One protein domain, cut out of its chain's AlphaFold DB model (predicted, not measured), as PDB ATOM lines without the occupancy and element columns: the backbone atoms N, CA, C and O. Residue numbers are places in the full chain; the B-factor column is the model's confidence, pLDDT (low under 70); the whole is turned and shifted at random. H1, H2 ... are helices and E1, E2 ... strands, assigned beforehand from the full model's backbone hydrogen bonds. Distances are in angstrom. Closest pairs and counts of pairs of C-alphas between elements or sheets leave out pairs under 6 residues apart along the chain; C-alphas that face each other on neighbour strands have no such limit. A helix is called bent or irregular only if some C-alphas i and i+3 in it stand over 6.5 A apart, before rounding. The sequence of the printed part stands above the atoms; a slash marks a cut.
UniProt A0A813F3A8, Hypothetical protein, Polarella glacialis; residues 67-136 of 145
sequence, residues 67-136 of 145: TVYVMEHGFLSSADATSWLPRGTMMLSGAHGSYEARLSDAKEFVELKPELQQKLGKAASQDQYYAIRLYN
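This is residues 67 to 136 of the 145 residues of the protein "Hypothetical protein" of Polarella glacialis (UniProt A0A813F3A8). One curled sheet of four strands has a single kinked helix, H1, over one face and its other face bare; the tip of hairpin E2 and E3 marks one end of the long axis. The 70 printed residues run E1, E2, E3, H1, E4; the sheet, order E3 - E2 - E1 - E4, is antiparallel, and the class is mixed. The whole is loose, radius of gyration of the C-alphas 14.5 A, spanning 46 by 25 by 16 A.

E1, residues 67 to 76, neighbours E4, residues 129 to 135, with N 72 and O 133 at 3.0 A, and E2, residues 85 to 95, with N 69 and O 90 at 2.8 A. E3, residues 98 to 105, completes a meander E1 E2 E3, each strand antiparallel to the one before; N 91 and O 102 are 2.8 A apart. H1, residues 107 to 125, is on the sheet at a height of 9.7 A, over E2, E1 and E4; its closest C-alphas to E2 are Phe 109 and Arg 87, 5.5 A. H1 is irregular, C-alphas 111 and 114 being 7.3 A apart, with 11 of 15 O i to N i+4 pairs within hydrogen-bond range.

E1, 26.9 A, begins at C-alpha 67 (195.444, 111.544, 146.573); E2 spans 31.5 A, E3 23.1 A and H1 27.7 A; E4, 19.2 A, ends at C-alpha 135 (200.177, 118.721, 140.374).

The farthest C-alphas, Ala 79 and His 96, are 46.3 A apart. The printed part has no cut and no long link; residue 96 is under pLDDT 70.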
ATOM      1  N   THR A  67     194.442 110.570 147.033       87.00
ATOM      2  CA  THR A  67     195.444 111.544 146.573       87.00
ATOM      3  C   THR A  67     194.763 112.865 146.249       87.00
ATOM      4  O   THR A  67     193.743 112.887 145.557       87.00
ATOM      5  N   VAL A  68     195.328 113.973 146.725       89.50
ATOM      6  CA  VAL A  68     194.846 115.324 146.412       89.50
ATOM      7  C   VAL A  68     195.745 115.945 145.349       89.50
ATOM      8  O   VAL A  68     196.964 115.917 145.463       89.50
ATOM      9  N   TYR A  69     195.140 116.532 144.324       91.00
ATOM     10  CA  TYR A  69     195.816 117.296 143.283       91.00
ATOM     11  C   TYR A  69     195.371 118.751 143.344       91.00
ATOM     12  O   TYR A  69     194.181 119.042 143.476       91.00
ATOM     13  N   VAL A  70     196.317 119.670 143.188       91.94
ATOM     14  CA  VAL A  70     196.017 121.087 142.978       91.94
ATOM     15  C   VAL A  70     195.855 121.326 141.483       91.94
ATOM     16  O   VAL A  70     196.663 120.859 140.679       91.94
ATOM     17  N   MET A  71     194.791 122.036 141.113       94.06
ATOM     18  CA  MET A  71     194.483 122.399 139.737       94.06
ATOM     19  C   MET A  71     194.715 123.889 139.522       94.06
ATOM     20  O   MET A  71     194.168 124.737 140.232       94.06
ATOM     21  N   GLU A  72     195.441 124.206 138.461       93.75
ATOM     22  CA  GLU A  72     195.638 125.569 137.983       93.75
ATOM     23  C   GLU A  72     195.251 125.664 136.514       93.75
ATOM     24  O   GLU A  72     195.280 124.674 135.782       93.75
ATOM     25  N   HIS A  73     194.880 126.859 136.072       93.38
ATOM     26  CA  HIS A  73     194.484 127.118 134.697       93.38
ATOM     27  C   HIS A  73     195.172 128.367 134.148       93.38
ATOM     28  O   HIS A  73     195.563 129.255 134.902       93.38
ATOM     29  N   GLY A  74     195.337 128.429 132.833       92.75
ATOM     30  CA  GLY A  74     196.018 129.533 132.167       92.75
ATOM     31  C   GLY A  74     195.813 129.505 130.658       92.75
ATOM     32  O   GLY A  74     195.202 128.583 130.116       92.75
ATOM     33  N   PHE A  75     196.327 130.529 129.982       92.88
ATOM     34  CA  PHE A  75     196.327 130.627 128.524       92.88
ATOM     35  C   PHE A  75     197.761 130.493 128.015       92.88
ATOM     36  O   PHE A  75     198.611 131.335 128.304       92.88
ATOM     37  N   LEU A  76     198.033 129.409 127.294       90.69
ATOM     38  CA  LEU A  76     199.311 129.165 126.647       90.69
ATOM     39  C   LEU A  76     199.441 130.104 125.447       90.69
ATOM     40  O   LEU A  76     198.594 130.104 124.554       90.69
ATOM     41  N   SER A  77     200.520 130.880 125.443       85.31
ATOM     42  CA  SER A  77     200.952 131.729 124.338       85.31
ATOM     43  C   SER A  77     202.332 131.257 123.898       85.31
ATOM     44  O   SER A  77     203.163 130.899 124.730       85.31
ATOM     45  N   SER A  78     202.588 131.258 122.594       75.25
ATOM     46  CA  SER A  78     203.890 130.902 122.023       75.25
ATOM     47  C   SER A  78     204.986 131.926 122.339       75.25
ATOM     48  O   SER A  78     206.166 131.597 122.237       75.25
ATOM     49  N   ALA A  79     204.610 133.148 122.728       73.81
ATOM     50  CA  ALA A  79     205.536 134.255 122.957       73.81
ATOM     51  C   ALA A  79     205.781 134.583 124.440       73.81
ATOM     52  O   ALA A  79     206.836 135.122 124.766       73.81
ATOM     53  N   ASP A  80     204.846 134.244 125.336       73.69
ATOM     54  CA  ASP A  80     204.837 134.752 126.712       73.69
ATOM     55  C   ASP A  80     204.786 133.646 127.767       73.69
ATOM     56  O   ASP A  80     204.199 132.577 127.574       73.69
ATOM     57  N   ALA A  81     205.354 133.944 128.939       78.62
ATOM     58  CA  ALA A  81     205.227 133.088 130.109       78.62
ATOM     59  C   ALA A  81     203.748 132.942 130.505       78.62
ATOM     60  O   ALA A  81     203.053 133.923 130.769       78.62
ATOM     61  N   THR A  82     203.270 131.698 130.571       84.88
ATOM     62  CA  THR A  82     201.896 131.396 130.979       84.88
ATOM     63  C   THR A  82     201.673 131.786 132.437       84.88
ATOM     64  O   THR A  82     202.313 131.242 133.340       84.88
ATOM     65  N   SER A  83     200.731 132.700 132.672       89.25
ATOM     66  CA  SER A  83     200.232 132.986 134.016       89.25
ATOM     67  C   SER A  83     199.251 131.893 134.433       89.25
ATOM     68  O   SER A  83     198.202 131.717 133.808       89.25
ATOM     69  N   TRP A  84     199.621 131.145 135.469       91.19
ATOM     70  CA  TRP A  84     198.800 130.087 136.044       91.19
ATOM     71  C   TRP A  84     198.027 130.633 137.239       91.19
ATOM     72  O   TRP A  84     198.615 131.164 138.181       91.19
ATOM     73  N   LEU A  85     196.705 130.505 137.189       91.94
ATOM     74  CA  LEU A  85     195.778 130.936 138.228       91.94
ATOM     75  C   LEU A  85     195.142 129.716 138.907       91.94
ATOM     76  O   LEU A  85     195.029 128.659 138.279       91.94
ATOM     77  N   PRO A  86     194.716 129.828 140.176       92.00
ATOM     78  CA  PRO A  86     194.075 128.725 140.879       92.00
ATOM     79  C   PRO A  86     192.732 128.375 140.228       92.00
ATOM     80  O   PRO A  86     191.874 129.235 140.043       92.00
ATOM     81  N   ARG A  87     192.538 127.093 139.899       93.00
ATOM     82  CA  ARG A  87     191.249 126.555 139.437       93.00
ATOM     83  C   ARG A  87     190.507 125.857 140.569       93.00
ATOM     84  O   ARG A  87     189.287 125.967 140.645       93.00
ATOM     85  N   GLY A  88     191.226 125.130 141.424       92.94
ATOM     86  CA  GLY A  88     190.621 124.312 142.468       92.94
ATOM     87  C   GLY A  88     191.480 123.121 142.878       92.94
ATOM     88  O   GLY A  88     192.686 123.110 142.637       92.94
ATOM     89  N   THR A  89     190.864 122.097 143.467       92.50
ATOM     90  CA  THR A  89     191.540 120.835 143.805       92.50
ATOM     91  C   THR A  89     190.736 119.625 143.345       92.50
ATOM     92  O   THR A  89     189.509 119.672 143.260       92.50
ATOM     93  N   MET A  90     191.433 118.545 143.015       91.25
ATOM     94  CA  MET A  90     190.838 117.266 142.647       91.25
ATOM     95  C   MET A  90     191.282 116.216 143.656       91.25
ATOM     96  O   MET A  90     192.473 115.944 143.785       91.25
ATOM     97  N   MET A  91     190.332 115.618 144.361       90.12
ATOM     98  CA  MET A  91     190.588 114.482 145.235       90.12
ATOM     99  C   MET A  91     190.253 113.201 144.479       90.12
ATOM    100  O   MET A  91     189.119 113.022 144.038       90.12
ATOM    101  N   LEU A  92     191.242 112.326 144.331       88.56
ATOM    102  CA  LEU A  92     191.082 110.998 143.758       88.56
ATOM    103  C   LEU A  92     191.082 109.983 144.899       88.56
ATOM    104  O   LEU A  92     192.111 109.775 145.542       88.56
ATOM    105  N   SER A  93     189.935 109.368 145.152       87.50
ATOM    106  CA  SER A  93     189.782 108.262 146.099       87.50
ATOM    107  C   SER A  93     189.433 106.997 145.335       87.50
ATOM    108  O   SER A  93     188.652 107.050 144.389       87.50
ATOM    109  N   GLY A  94     189.979 105.853 145.730       82.69
ATOM    110  CA  GLY A  94     189.508 104.569 145.218       82.69
ATOM    111  C   GLY A  94     188.837 103.747 146.308       82.69
ATOM    112  O   GLY A  94     189.088 103.944 147.492       82.69
ATOM    113  N   ALA A  95     187.962 102.837 145.897       72.12
ATOM    114  CA  ALA A  95     187.381 101.796 146.735       72.12
ATOM    115  C   ALA A  95     187.146 100.559 145.854       72.12
ATOM    116  O   ALA A  95     186.451 100.654 144.843       72.12
ATOM    117  N   HIS A  96     187.757  99.421 146.203       66.00
ATOM    118  CA  HIS A  96     187.500  98.091 145.627       66.00
ATOM    119  C   HIS A  96     187.260  98.056 144.104       66.00
ATOM    120  O   HIS A  96     186.204  97.641 143.637       66.00
ATOM    121  N   GLY A  97     188.243  98.502 143.313       71.12
ATOM    122  CA  GLY A  97     188.179  98.445 141.844       71.12
ATOM    123  C   GLY A  97     187.432  99.605 141.172       71.12
ATOM    124  O   GLY A  97     187.350  99.637 139.947       71.12
ATOM    125  N   SER A  98     186.944 100.576 141.945       77.31
ATOM    126  CA  SER A  98     186.384 101.834 141.445       77.31
ATOM    127  C   SER A  98     187.221 103.032 141.895       77.31
ATOM    128  O   SER A  98     187.824 103.011 142.972       77.31
ATOM    129  N   TYR A  99     187.256 104.073 141.063       83.06
ATOM    130  CA  TYR A  99     187.865 105.361 141.385       83.06
ATOM    131  C   TYR A  99     186.793 106.447 141.333       83.06
ATOM    132  O   TYR A  99     186.044 106.542 140.363       83.06
ATOM    133  N   GLU A 100     186.748 107.278 142.367       86.62
ATOM    134  CA  GLU A 100     185.916 108.470 142.452       86.62
ATOM    135  C   GLU A 100     186.823 109.705 142.418       86.62
ATOM    136  O   GLU A 100     187.759 109.832 143.212       86.62
ATOM    137  N   ALA A 101     186.535 110.628 141.498       88.38
ATOM    138  CA  ALA A 101     187.177 111.933 141.441       88.38
ATOM    139  C   ALA A 101     186.195 113.000 141.930       88.38
ATOM    140  O   ALA A 101     185.152 113.226 141.316       88.38
ATOM    141  N   ARG A 102     186.542 113.682 143.024       88.88
ATOM    142  CA  ARG A 102     185.794 114.835 143.540       88.88
ATOM    143  C   ARG A 102     186.532 116.115 143.194       88.88
ATOM    144  O   ARG A 102     187.720 116.245 143.479       88.88
ATOM    145  N   LEU A 103     185.821 117.061 142.591       90.00
ATOM    146  CA  LEU A 103     186.353 118.362 142.199       90.00
ATOM    147  C   LEU A 103     185.839 119.428 143.164       90.00
ATOM    148  O   LEU A 103     184.640 119.501 143.429       90.00
ATOM    149  N   SER A 104     186.738 120.271 143.657       89.12
ATOM    150  CA  SER A 104     186.386 121.522 144.321       89.12
ATOM    151  C   SER A 104     186.928 122.684 143.506       89.12
ATOM    152  O   SER A 104     188.100 122.693 143.135       89.12
ATOM    153  N   ASP A 105     186.071 123.656 143.203       90.38
ATOM    154  CA  ASP A 105     186.482 124.882 142.522       90.38
ATOM    155  C   ASP A 105     187.037 125.887 143.544       90.38
ATOM    156  O   ASP A 105     186.514 126.021 144.654       90.38
ATOM    157  N   ALA A 106     188.081 126.621 143.160       84.44
ATOM    158  CA  ALA A 106     188.563 127.766 143.925       84.44
ATOM    159  C   ALA A 106     187.521 128.894 143.882       84.44
ATOM    160  O   ALA A 106     186.861 129.099 142.858       84.44
ATOM    161  N   LYS A 107     187.381 129.650 144.975       84.19
ATOM    162  CA  LYS A 107     186.408 130.752 145.065       84.19
ATOM    163  C   LYS A 107     186.631 131.771 143.942       84.19
ATOM    164  O   LYS A 107     185.690 132.169 143.263       84.19
ATOM    165  N   GLU A 108     187.894 132.098 143.700       79.19
ATOM    166  CA  GLU A 108     188.360 133.002 142.655       79.19
ATOM    167  C   GLU A 108     187.974 132.501 141.257       79.19
ATOM    168  O   GLU A 108     187.624 133.293 140.384       79.19
ATOM    169  N   PHE A 109     187.984 131.181 141.036       84.12
ATOM    170  CA  PHE A 109     187.584 130.588 139.762       84.12
ATOM    171  C   PHE A 109     186.067 130.637 139.555       84.12
ATOM    172  O   PHE A 109     185.611 130.921 138.447       84.12
ATOM    173  N   VAL A 110     185.274 130.395 140.605       82.75
ATOM    174  CA  VAL A 110     183.805 130.501 140.545       82.75
ATOM    175  C   VAL A 110     183.382 131.924 140.187       82.75
ATOM    176  O   VAL A 110     182.530 132.101 139.317       82.75
ATOM    177  N   GLU A 111     184.017 132.922 140.801       84.62
ATOM    178  CA  GLU A 111     183.785 134.341 140.511       84.62
ATOM    179  C   GLU A 111     184.229 134.721 139.088       84.62
ATOM    180  O   GLU A 111     183.574 135.522 138.426       84.62
ATOM    181  N   LEU A 112     185.296 134.096 138.578       83.19
ATOM    182  CA  LEU A 112     185.836 134.349 137.243       83.19
ATOM    183  C   LEU A 112     185.008 133.724 136.103       83.19
ATOM    184  O   LEU A 112     185.129 134.174 134.963       83.19
ATOM    185  N   LYS A 113     184.174 132.703 136.358       81.19
ATOM    186  CA  LYS A 113     183.432 131.956 135.312       81.19
ATOM    187  C   LYS A 113     182.713 132.840 134.275       81.19
ATOM    188  O   LYS A 113     182.838 132.525 133.087       81.19
ATOM    189  N   PRO A 114     182.015 133.934 134.644       85.81
ATOM    190  CA  PRO A 114     181.365 134.810 133.666       85.81
ATOM    191  C   PRO A 114     182.362 135.501 132.724       85.81
ATOM    192  O   PRO A 114     182.155 135.557 131.513       85.81
ATOM    193  N   GLU A 115     183.485 135.987 133.257       88.25
ATOM    194  CA  GLU A 115     184.530 136.644 132.464       88.25
ATOM    195  C   GLU A 115     185.377 135.648 131.666       88.25
ATOM    196  O   GLU A 115     185.943 135.989 130.624       88.25
ATOM    197  N   LEU A 116     185.479 134.408 132.149       87.25
ATOM    198  CA  LEU A 116     186.277 133.361 131.528       87.25
ATOM    199  C   LEU A 116     185.799 133.064 130.106       87.25
ATOM    200  O   LEU A 116     186.630 132.880 129.221       87.25
ATOM    201  N   GLN A 117     184.486 133.088 129.859       87.88
ATOM    202  CA  GLN A 117     183.927 132.898 128.515       87.88
ATOM    203  C   GLN A 117     184.412 133.974 127.535       87.88
ATOM    204  O   GLN A 117     184.817 133.664 126.415       87.88
ATOM    205  N   GLN A 118     184.454 135.235 127.973       90.75
ATOM    206  CA  GLN A 118     184.978 136.326 127.148       90.75
ATOM    207  C   GLN A 118     186.484 136.179 126.908       90.75
ATOM    208  O   GLN A 118     186.964 136.426 125.801       90.75
ATOM    209  N   LYS A 119     187.239 135.757 127.932       88.75
ATOM    210  CA  LYS A 119     188.683 135.498 127.818       88.75
ATOM    211  C   LYS A 119     188.973 134.345 126.852       88.75
ATOM    212  O   LYS A 119     189.878 134.477 126.039       88.75
ATOM    213  N   LEU A 120     188.168 133.281 126.869       90.25
ATOM    214  CA  LEU A 120     188.258 132.166 125.918       90.25
ATOM    215  C   LEU A 120     188.015 132.621 124.474       90.25
ATOM    216  O   LEU A 120     188.797 132.275 123.592       90.25
ATOM    217  N   GLY A 121     186.986 133.442 124.237       89.75
ATOM    218  CA  GLY A 121     186.722 133.999 122.906       89.75
ATOM    219  C   GLY A 121     187.874 134.869 122.387       89.75
ATOM    220  O   GLY A 121     188.266 134.755 121.228       89.75
ATOM    221  N   LYS A 122     188.474 135.693 123.258       90.06
ATOM    222  CA  LYS A 122     189.659 136.497 122.914       90.06
ATOM    223  C   LYS A 122     190.883 135.626 122.635       90.06
ATOM    224  O   LYS A 122     191.550 135.849 121.630       90.06
ATOM    225  N   ALA A 123     191.145 134.624 123.469       88.75
ATOM    226  CA  ALA A 123     192.262 133.702 123.289       88.75
ATOM    227  C   ALA A 123     192.182 132.963 121.944       88.75
ATOM    228  O   ALA A 123     193.174 132.894 121.225       88.75
ATOM    229  N   ALA A 124     190.982 132.514 121.553       87.88
ATOM    230  CA  ALA A 124     190.756 131.873 120.258       87.88
ATOM    231  C   ALA A 124     191.085 132.793 119.067       87.88
ATOM    232  O   ALA A 124     191.572 132.318 118.049       87.88
ATOM    233  N   SER A 125     190.868 134.108 119.194       90.38
ATOM    234  CA  SER A 125     191.246 135.082 118.155       90.38
ATOM    235  C   SER A 125     192.749 135.388 118.090       90.38
ATOM    236  O   SER A 125     193.195 136.039 117.150       90.38
ATOM    237  N   GLN A 126     193.517 134.957 119.095       89.00
ATOM    238  CA  GLN A 126     194.947 135.237 119.259       89.00
ATOM    239  C   GLN A 126     195.811 133.969 119.167       89.00
ATOM    240  O   GLN A 126     196.965 133.999 119.585       89.00
ATOM    241  N   ASP A 127     195.253 132.856 118.675       87.25
ATOM    242  CA  ASP A 127     195.910 131.540 118.633       87.25
ATOM    243  C   ASP A 127     196.469 131.087 120.001       87.25
ATOM    244  O   ASP A 127     197.484 130.394 120.092       87.25
ATOM    245  N   GLN A 128     195.799 131.483 121.090       90.56
ATOM    246  CA  GLN A 128     196.140 131.081 122.454       90.56
ATOM    247  C   GLN A 128     195.291 129.890 122.904       90.56
ATOM    248  O   GLN A 128     194.085 129.828 122.655       90.56
ATOM    249  N   TYR A 129     195.904 128.971 123.651       90.38
ATOM    250  CA  TYR A 129     195.242 127.749 124.110       90.38
ATOM    251  C   TYR A 129     194.925 127.810 125.594       90.38
ATOM    252  O   TYR A 129     195.802 128.038 126.423       90.38
ATOM    253  N   TYR A 130     193.675 127.541 125.956       92.38
ATOM    254  CA  TYR A 130     193.318 127.361 127.355       92.38
ATOM    255  C   TYR A 130     193.828 126.013 127.866       92.38
ATOM    256  O   TYR A 130     193.504 124.969 127.300       92.38
ATOM    257  N   ALA A 131     194.599 126.031 128.950       92.31
ATOM    258  CA  ALA A 131     195.195 124.843 129.537       92.31
ATOM    259  C   ALA A 131     194.896 124.746 131.034       92.31
ATOM    260  O   ALA A 131     194.732 125.747 131.732       92.31
ATOM    261  N   ILE A 132     194.854 123.508 131.520       92.69
ATOM    262  CA  ILE A 132     194.737 123.168 132.937       92.69
ATOM    263  C   ILE A 132     195.925 122.275 133.267       92.69
ATOM    264  O   ILE A 132     196.184 121.311 132.546       92.69
ATOM    265  N   ARG A 133     196.628 122.577 134.355       91.56
ATOM    266  CA  ARG A 133     197.668 121.704 134.899       91.56
ATOM    267  C   ARG A 133     197.252 121.187 136.264       91.56
ATOM    268  O   ARG A 133     196.619 121.903 137.041       91.56
ATOM    269  N   LEU A 134     197.620 119.943 136.533       91.50
ATOM    270  CA  LEU A 134     197.409 119.283 137.811       91.50
ATOM    271  C   LEU A 134     198.770 118.909 138.384       91.50
ATOM    272  O   LEU A 134     199.611 118.372 137.664       91.50
ATOM    273  N   TYR A 135     198.986 119.178 139.666       89.31
ATOM    274  CA  TYR A 135     200.177 118.721 140.374       89.31
ATOM    275  C   TYR A 135     199.808 118.149 141.736       89.31
ATOM    276  O   TYR A 135     198.863 118.595 142.387       89.31
ATOM    277  N   ASN A 136     200.563 117.137 142.153       88.19
ATOM    278  CA  ASN A 136     200.462 116.588 143.493       88.19
ATOM    279  C   ASN A 136     201.299 117.474 144.441       88.19
ATOM    280  O   ASN A 136     202.508 117.589 144.228       88.19
TER     281      ASN A 136